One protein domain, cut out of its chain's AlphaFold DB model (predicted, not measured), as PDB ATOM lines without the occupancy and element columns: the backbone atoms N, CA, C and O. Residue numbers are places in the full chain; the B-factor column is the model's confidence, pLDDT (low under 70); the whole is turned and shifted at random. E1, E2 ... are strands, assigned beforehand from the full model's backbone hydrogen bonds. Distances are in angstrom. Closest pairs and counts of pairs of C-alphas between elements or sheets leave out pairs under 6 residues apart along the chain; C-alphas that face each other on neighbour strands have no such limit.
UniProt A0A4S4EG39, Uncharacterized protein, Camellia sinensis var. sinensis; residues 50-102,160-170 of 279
ATOM      1  N   GLY A  50     173.415-102.725  74.410       82.19
ATOM      2  CA  GLY A  50     174.147-103.640  73.549       82.19
ATOM      3  C   GLY A  50     173.183-104.540  72.776       82.19
ATOM      4  O   GLY A  50     172.039-104.752  73.187       82.19
ATOM      5  N   PHE A  51     173.624-105.048  71.633       86.69
ATOM      6  CA  PHE A  51     172.820-105.946  70.818       86.69
ATOM      7  C   PHE A  51     173.646-107.114  70.313       86.69
ATOM      8  O   PHE A  51     174.867-107.038  70.207       86.69
ATOM      9  N   LYS A  52     172.951-108.196  69.971       90.19
ATOM     10  CA  LYS A  52     173.571-109.356  69.346       90.19
ATOM     11  C   LYS A  52     173.509-109.214  67.834       90.19
ATOM     12  O   LYS A  52     172.423-109.028  67.285       90.19
ATOM     13  N   GLU A  53     174.657-109.283  67.179       85.38
ATOM     14  CA  GLU A  53     174.782-109.206  65.727       85.38
ATOM     15  C   GLU A  53     175.108-110.582  65.152       85.38
ATOM     16  O   GLU A  53     176.044-111.245  65.598       85.38
ATOM     17  N   THR A  54     174.360-110.999  64.135       85.62
ATOM     18  CA  THR A  54     174.713-112.148  63.295       85.62
ATOM     19  C   THR A  54     174.856-111.619  61.871       85.62
ATOM     20  O   THR A  54     173.838-111.285  61.259       85.62
ATOM     21  N   PRO A  55     176.089-111.475  61.350       80.69
ATOM     22  CA  PRO A  55     176.308-111.035  59.977       80.69
ATOM     23  C   PRO A  55     175.528-111.921  59.002       80.69
ATOM     24  O   PRO A  55     175.492-113.143  59.164       80.69
ATOM     25  N   SER A  56     174.883-111.307  58.008       70.88
ATOM     26  CA  SER A  56     174.008-112.017  57.070       70.88
ATOM     27  C   SER A  56     174.789-113.131  56.356       70.88
ATOM     28  O   SER A  56     175.759-112.852  55.655       70.88
ATOM     29  N   GLY A  57     174.400-114.391  56.581       68.69
ATOM     30  CA  GLY A  57     175.074-115.578  56.035       68.69
ATOM     31  C   GLY A  57     176.116-116.247  56.948       68.69
ATOM     32  O   GLY A  57     176.746-117.213  56.523       68.69
ATOM     33  N   GLY A  58     176.306-115.775  58.185       74.31
ATOM     34  CA  GLY A  58     177.238-116.360  59.156       74.31
ATOM     35  C   GLY A  58     176.580-117.250  60.221       74.31
ATOM     36  O   GLY A  58     175.473-116.985  60.674       74.31
ATOM     37  N   ASN A  59     177.316-118.259  60.701       82.06
ATOM     38  CA  ASN A  59     176.910-119.144  61.812       82.06
ATOM     39  C   ASN A  59     177.385-118.649  63.191       82.06
ATOM     40  O   ASN A  59     177.410-119.406  64.161       82.06
ATOM     41  N   VAL A  60     177.848-117.401  63.274       83.81
ATOM     42  CA  VAL A  60     178.499-116.846  64.462       83.81
ATOM     43  C   VAL A  60     177.759-115.597  64.911       83.81
ATOM     44  O   VAL A  60     177.588-114.657  64.136       83.81
ATOM     45  N   THR A  61     177.358-115.584  66.180       87.69
ATOM     46  CA  THR A  61     176.719-114.434  66.820       87.69
ATOM     47  C   THR A  61     177.750-113.668  67.634       87.69
ATOM     48  O   THR A  61     178.552-114.265  68.352       87.69
ATOM     49  N   PHE A  62     177.717-112.346  67.548       90.00
ATOM     50  CA  PHE A  62     178.569-111.445  68.307       90.00
ATOM     51  C   PHE A  62     177.737-110.653  69.310       90.00
ATOM     52  O   PHE A  62     176.628-110.238  68.992       90.00
ATOM     53  N   ASP A  63     178.262-110.448  70.514       91.81
ATOM     54  CA  ASP A  63     177.704-109.539  71.510       91.81
ATOM     55  C   ASP A  63     178.361-108.171  71.360       91.81
ATOM     56  O   ASP A  63     179.570-108.032  71.572       91.81
ATOM     57  N   CYS A  64     177.585-107.172  70.957       92.06
ATOM     58  CA  CYS A  64     178.061-105.828  70.678       92.06
ATOM     59  C   CYS A  64     177.643-104.881  71.797       92.06
ATOM     60  O   CYS A  64     176.456-104.697  72.058       92.06
ATOM     61  N   SER A  65     178.618-104.228  72.427       91.75
ATOM     62  CA  SER A  65     178.388-103.254  73.500       91.75
ATOM     63  C   SER A  65     178.962-101.877  73.149       91.75
ATOM     64  O   SER A  65     179.998-101.795  72.474       91.75
ATOM     65  N   PRO A  66     178.320-100.773  73.581       91.19
ATOM     66  CA  PRO A  66     178.856 -99.433  73.372       91.19
ATOM     67  C   PRO A  66     180.238 -99.275  73.990       91.19
ATOM     68  O   PRO A  66     180.442 -99.585  75.158       91.19
ATOM     69  N   SER A  67     181.188 -98.782  73.200       89.06
ATOM     70  CA  SER A  67     182.591 -98.648  73.619       89.06
ATOM     71  C   SER A  67     183.011 -97.218  73.932       89.06
ATOM     72  O   SER A  67     184.127 -96.997  74.393       89.06
ATOM     73  N   GLY A  68     182.147 -96.238  73.677       87.06
ATOM     74  CA  GLY A  68     182.487 -94.833  73.850       87.06
ATOM     75  C   GLY A  68     181.295 -93.896  73.677       87.06
ATOM     76  O   GLY A  68     180.161 -94.357  73.538       87.06
ATOM     77  N   PRO A  69     181.541 -92.576  73.709       88.25
ATOM     78  CA  PRO A  69     180.502 -91.574  73.533       88.25
ATOM     79  C   PRO A  69     179.966 -91.548  72.095       88.25
ATOM     80  O   PRO A  69     180.593 -92.044  71.157       88.25
ATOM     81  N   CYS A  70     178.808 -90.914  71.933       89.88
ATOM     82  CA  CYS A  70     178.281 -90.530  70.630       89.88
ATOM     83  C   CYS A  70     179.162 -89.406  70.054       89.88
ATOM     84  O   CYS A  70     179.297 -88.356  70.682       89.88
ATOM     85  N   VAL A  71     179.796 -89.636  68.904       90.75
ATOM     86  CA  VAL A  71     180.740 -88.711  68.254       90.75
ATOM     87  C   VAL A  71     180.188 -88.217  66.924       90.75
ATOM     88  O   VAL A  71     179.470 -88.944  66.242       90.75
ATOM     89  N   ALA A  72     180.517 -86.984  66.548       92.69
ATOM     90  CA  ALA A  72     180.128 -86.443  65.252       92.69
ATOM     91  C   ALA A  72     180.864 -87.175  64.119       92.69
ATOM     92  O   ALA A  72     182.060 -87.456  64.217       92.69
ATOM     93  N   CYS A  73     180.145 -87.467  63.042       93.50
ATOM     94  CA  CYS A  73     180.710 -87.996  61.816       93.50
ATOM     95  C   CYS A  73     181.512 -86.926  61.080       93.50
ATOM     96  O   CYS A  73     181.116 -85.761  60.999       93.50
ATOM     97  N   VAL A  74     182.616 -87.348  60.472       92.69
ATOM     98  CA  VAL A  74     183.345 -86.513  59.512       92.69
ATOM     99  C   VAL A  74     182.583 -86.499  58.179       92.69
ATOM    100  O   VAL A  74     181.866 -87.443  57.855       92.69
ATOM    101  N   TYR A  75     182.739 -85.441  57.376       85.38
ATOM    102  CA  TYR A  75     182.059 -85.311  56.078       85.38
ATOM    103  C   TYR A  75     182.261 -86.532  55.161       85.38
ATOM    104  O   TYR A  75     181.316 -86.982  54.521       85.38
ATOM    105  N   SER A  76     183.465 -87.111  55.155       89.06
ATOM    106  CA  SER A  76     183.787 -88.326  54.396       89.06
ATOM    107  C   SER A  76     183.065 -89.579  54.902       89.06
ATOM    108  O   SER A  76     182.819 -90.489  54.125       89.06
ATOM    109  N   GLU A  77     182.706 -89.631  56.186       90.25
ATOM    110  CA  GLU A  77     182.042 -90.782  56.813       90.25
ATOM    111  C   GLU A  77     180.527 -90.772  56.588       90.25
ATOM    112  O   GLU A  77     179.881 -91.810  56.695       90.25
ATOM    113  N   LYS A  78     179.940 -89.610  56.272       87.00
ATOM    114  CA  LYS A  78     178.483 -89.436  56.172       87.00
ATOM    115  C   LYS A  78     177.842 -90.334  55.111       87.00
ATOM    116  O   LYS A  78     176.719 -90.787  55.306       87.00
ATOM    117  N   ASN A  79     178.548 -90.564  54.007       85.94
ATOM    118  CA  ASN A  79     178.057 -91.358  52.880       85.94
ATOM    119  C   ASN A  79     178.547 -92.814  52.919       85.94
ATOM    120  O   ASN A  79     178.179 -93.596  52.048       85.94
ATOM    121  N   ASP A  80     179.385 -93.173  53.894       89.69
ATOM    122  CA  ASP A  80     179.946 -94.514  54.016       89.69
ATOM    123  C   ASP A  80     179.060 -95.375  54.933       89.69
ATOM    124  O   ASP A  80     178.827 -95.070  56.111       89.69
ATOM    125  N   GLU A  81     178.558 -96.479  54.376       88.19
ATOM    126  CA  GLU A  81     177.669 -97.418  55.059       88.19
ATOM    127  C   GLU A  81     178.322 -98.057  56.298       88.19
ATOM    128  O   GLU A  81     177.613 -98.404  57.244       88.19
ATOM    129  N   LYS A  82     179.661 -98.125  56.370       89.31
ATOM    130  CA  LYS A  82     180.413 -98.625  57.536       89.31
ATOM    131  C   LYS A  82     180.099 -97.837  58.807       89.31
ATOM    132  O   LYS A  82     180.014 -98.422  59.887       89.31
ATOM    133  N   TYR A  83     179.952 -96.515  58.699       88.38
ATOM    134  CA  TYR A  83     179.842 -95.626  59.860       88.38
ATOM    135  C   TYR A  83     178.404 -95.394  60.317       88.38
ATOM    136  O   TYR A  83     178.192 -95.021  61.475       88.38
ATOM    137  N   ARG A  84     177.423 -95.649  59.437       90.44
ATOM    138  CA  ARG A  84     175.979 -95.583  59.731       90.44
ATOM    139  C   ARG A  84     175.596 -94.299  60.472       90.44
ATOM    140  O   ARG A  84     174.918 -94.351  61.499       90.44
ATOM    141  N   CYS A  85     176.074 -93.160  59.981       91.56
ATOM    142  CA  CYS A  85     175.824 -91.856  60.588       91.56
ATOM    143  C   CYS A  85     174.320 -91.586  60.730       91.56
ATOM    144  O   CYS A  85     173.531 -91.907  59.841       91.56
ATOM    145  N   SER A  86     173.914 -90.995  61.855       87.25
ATOM    146  CA  SER A  86     172.546 -90.506  62.030       87.25
ATOM    147  C   SER A  86     172.251 -89.342  61.079       87.25
ATOM    148  O   SER A  86     173.158 -88.688  60.561       87.25
ATOM    149  N   GLU A  87     170.971 -89.010  60.927       87.56
ATOM    150  CA  GLU A  87     170.537 -87.783  60.246       87.56
ATOM    151  C   GLU A  87     171.148 -86.525  60.884       87.56
ATOM    152  O   GLU A  87     171.516 -85.583  60.186       87.56
ATOM    153  N   THR A  88     171.343 -86.546  62.208       87.44
ATOM    154  CA  THR A  88     172.013 -85.481  62.968       87.44
ATOM    155  C   THR A  88     173.534 -85.458  62.783       87.44
ATOM    156  O   THR A  88     174.187 -84.546  63.282       87.44
ATOM    157  N   GLY A  89     174.109 -86.430  62.069       90.06
ATOM    158  CA  GLY A  89     175.538 -86.514  61.790       90.06
ATOM    159  C   GLY A  89     176.367 -87.090  62.936       90.06
ATOM    160  O   GLY A  89     177.506 -86.676  63.105       90.06
ATOM    161  N   TYR A  90     175.829 -88.025  63.720       91.62
ATOM    162  CA  TYR A  90     176.523 -88.659  64.846       91.62
ATOM    163  C   TYR A  90     176.543 -90.191  64.747       91.62
ATOM    164  O   TYR A  90     175.636 -90.822  64.194       91.62
ATOM    165  N   ARG A  91     177.580 -90.800  65.333       92.81
ATOM    166  CA  ARG A  91     177.804 -92.249  65.402       92.81
ATOM    167  C   ARG A  91     178.386 -92.676  66.745       92.81
ATOM    168  O   ARG A  91     179.079 -91.909  67.407       92.81
ATOM    169  N   ILE A  92     178.140 -93.921  67.136       92.50
ATOM    170  CA  ILE A  92     178.732 -94.536  68.326       92.50
ATOM    171  C   ILE A  92     179.529 -95.787  67.929       92.50
ATOM    172  O   ILE A  92     179.018 -96.606  67.161       92.50
ATOM    173  N   PRO A  93     180.773 -95.954  68.416       92.25
ATOM    174  CA  PRO A  93     181.508 -97.201  68.258       92.25
ATOM    175  C   PRO A  93     180.960 -98.280  69.195       92.25
ATOM    176  O   PRO A  93     180.770 -98.059  70.397       92.25
ATOM    177  N   LEU A  94     180.765 -99.472  68.649       92.12
ATOM    178  CA  LEU A  94     180.366-100.673  69.367       92.12
ATOM    179  C   LEU A  94     181.464-101.721  69.224       92.12
ATOM    180  O   LEU A  94     181.945-101.968  68.119       92.12
ATOM    181  N   LYS A  95     181.840-102.360  70.328       92.44
ATOM    182  CA  LYS A  95     182.787-103.475  70.334       92.44
ATOM    183  C   LYS A  95     182.003-104.769  70.375       92.44
ATOM    184  O   LYS A  95     181.244-104.997  71.317       92.44
ATOM    185  N   CYS A  96     182.219-105.592  69.361       91.56
ATOM    186  CA  CYS A  96     181.553-106.865  69.163       91.56
ATOM    187  C   CYS A  96     182.499-108.013  69.509       91.56
ATOM    188  O   CYS A  96     183.609-108.089  68.982       91.56
ATOM    189  N   VAL A  97     182.064-108.909  70.393       91.00
ATOM    190  CA  VAL A  97     182.821-110.094  70.823       91.00
ATOM    191  C   VAL A  97     182.055-111.344  70.414       91.00
ATOM    192  O   VAL A  97     180.845-111.405  70.592       91.00
ATOM    193  N   LYS A  98     182.735-112.352  69.861       89.75
ATOM    194  CA  LYS A  98     182.090-113.613  69.472       89.75
ATOM    195  C   LYS A  98     181.472-114.298  70.694       89.75
ATOM    196  O   LYS A  98     182.162-114.528  71.682       89.75
ATOM    197  N   ILE A  99     180.197-114.663  70.602       84.81
ATOM    198  CA  ILE A  99     179.523-115.513  71.583       84.81
ATOM    199  C   ILE A  99     179.749-116.957  71.146       84.81
ATOM    200  O   ILE A  99     179.224-117.400  70.122       84.81
ATOM    201  N   GLU A 100     180.544-117.698  71.906       77.69
ATOM    202  CA  GLU A 100     180.634-119.145  71.734       77.69
ATOM    203  C   GLU A 100     179.345-119.785  72.266       77.69
ATOM    204  O   GLU A 100     178.830-119.403  73.319       77.69
ATOM    205  N   ALA A 101     178.775-120.728  71.511       58.38
ATOM    206  CA  ALA A 101     177.574-121.454  71.909       58.38
ATOM    207  C   ALA A 101     177.926-122.455  73.023       58.38
ATOM    208  O   ALA A 101     178.070-123.650  72.789       58.38
ATOM    209  N   GLY A 102     178.118-121.945  74.236       54.91
ATOM    210  CA  GLY A 102     178.453-122.736  75.409       54.91
ATOM    211  C   GLY A 102     178.711-121.847  76.618       54.91
ATOM    212  O   GLY A 102     179.722-121.165  76.683       54.91
ATOM    213  N   TYR A 160     185.905-106.982  67.077       88.81
ATOM    214  CA  TYR A 160     185.891-105.948  66.044       88.81
ATOM    215  C   TYR A 160     185.026-104.762  66.469       88.81
ATOM    216  O   TYR A 160     184.205-104.862  67.386       88.81
ATOM    217  N   ILE A 161     185.236-103.623  65.809       90.19
ATOM    218  CA  ILE A 161     184.470-102.399  66.036       90.19
ATOM    219  C   ILE A 161     183.481-102.228  64.888       90.19
ATOM    220  O   ILE A 161     183.872-102.220  63.724       90.19
ATOM    221  N   THR A 162     182.211-102.061  65.235       91.44
ATOM    222  CA  THR A 162     181.151-101.650  64.312       91.44
ATOM    223  C   THR A 162     180.576-100.310  64.757       91.44
ATOM    224  O   THR A 162     180.801 -99.869  65.888       91.44
ATOM    225  N   TYR A 163     179.841 -99.642  63.877       91.25
ATOM    226  CA  TYR A 163     179.258 -98.337  64.158       91.25
ATOM    227  C   TYR A 163     177.748 -98.354  63.989       91.25
ATOM    228  O   TYR A 163     177.174 -99.118  63.209       91.25
ATOM    229  N   ARG A 164     177.089 -97.474  64.738       90.62
ATOM    230  CA  ARG A 164     175.654 -97.241  64.626       90.62
ATOM    231  C   ARG A 164     175.345 -95.767  64.819       90.62
ATOM    232  O   ARG A 164     176.065 -95.069  65.534       90.62
ATOM    233  N   SER A 165     174.245 -95.323  64.230       90.69
ATOM    234  CA  SER A 165     173.692 -94.002  64.483       90.69
ATOM    235  C   SER A 165     173.340 -93.849  65.962       90.69
ATOM    236  O   SER A 165     172.823 -94.763  66.611       90.69
ATOM    237  N   CYS A 166     173.634 -92.675  66.504       88.31
ATOM    238  CA  CYS A 166     173.247 -92.287  67.851       88.31
ATOM    239  C   CYS A 166     172.743 -90.848  67.828       88.31
ATOM    240  O   CYS A 166     173.058 -90.072  66.929       88.31
ATOM    241  N   ILE A 167     171.942 -90.500  68.827       86.25
ATOM    242  CA  ILE A 167     171.566 -89.119  69.102       86.25
ATOM    243  C   ILE A 167     172.330 -88.759  70.372       86.25
ATOM    244  O   ILE A 167     172.211 -89.504  71.355       86.25
ATOM    245  N   PRO A 168     173.168 -87.707  70.365       80.31
ATOM    246  CA  PRO A 168     173.840 -87.296  71.582       80.31
ATOM    247  C   PRO A 168     172.766 -87.001  72.631       80.31
ATOM    248  O   PRO A 168     171.717 -86.459  72.275       80.31
ATOM    249  N   PRO A 169     172.988 -87.358  73.906       70.00
ATOM    250  CA  PRO A 169     172.139 -86.882  74.977       70.00
ATOM    251  C   PRO A 169     172.377 -85.379  75.059       70.00
ATOM    252  O   PRO A 169     173.225 -84.904  75.814       70.00
ATOM    253  N   ILE A 170     171.658 -84.620  74.235       61.88
ATOM    254  CA  ILE A 170     171.419 -83.234  74.559       61.88
ATOM    255  C   ILE A 170     170.803 -83.271  75.963       61.88
ATOM    256  O   ILE A 170     170.118 -84.210  76.361       61.88
TER     257      ILE A 170
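What this domain is: This is residues 50 to 102 and 160 to 170 of the 279 residues of an uncharacterized protein of Camellia sinensis var. sinensis (UniProt A0A4S4EG39). With little regular structure, this is an elongated, strongly twisted sheet of four strands curled like part of a barrel, with a long loop, residues 67 to 89, at one end. The 64 printed residues, under half in named elements, hold no named helix; E1, E2, E3, E4 is both chain and sheet order, antiparallel throughout. The class is all strand, only just loose, close to compact: radius of gyration of the C-alphas 13.0 A, spans 40 by 24 by 15 A.

Where its parts are: E1, residues 51 to 53, begins at C-alpha 51 (172.820, -105.946, 70.818). E2 is residues 61 to 66, 16.5 A; E3, residues 90 to 99, 27.8 A; E4, residues 160 to 165, 17.1 A, ending at C-alpha 165 (173.692, -94.002, 64.483).

How they stand to each other: E1, E2 and E3 form a meander, each strand the antiparallel neighbour of the one before. Within hydrogen-bond range are N 53 and O 62 in hairpin E1 and E2, 2.8 A, N 65 and O 95 in hairpin E2 and E3, 3.0 A, and N 94 and O 162 between antiparallel E3 and E4, 2.8 A. Edge strands E1 and E4 are apart.

The domain as a whole: The C-alphas farthest apart, Tyr 75 and Gly 102, are 42.3 A apart. Residues 103 to 159 are cut out, a gap of 20.6 A between C-alphas 102 and 160. The link E2 to E3 is long. Residues 57, 101 to 102 and 170 have pLDDT under 70.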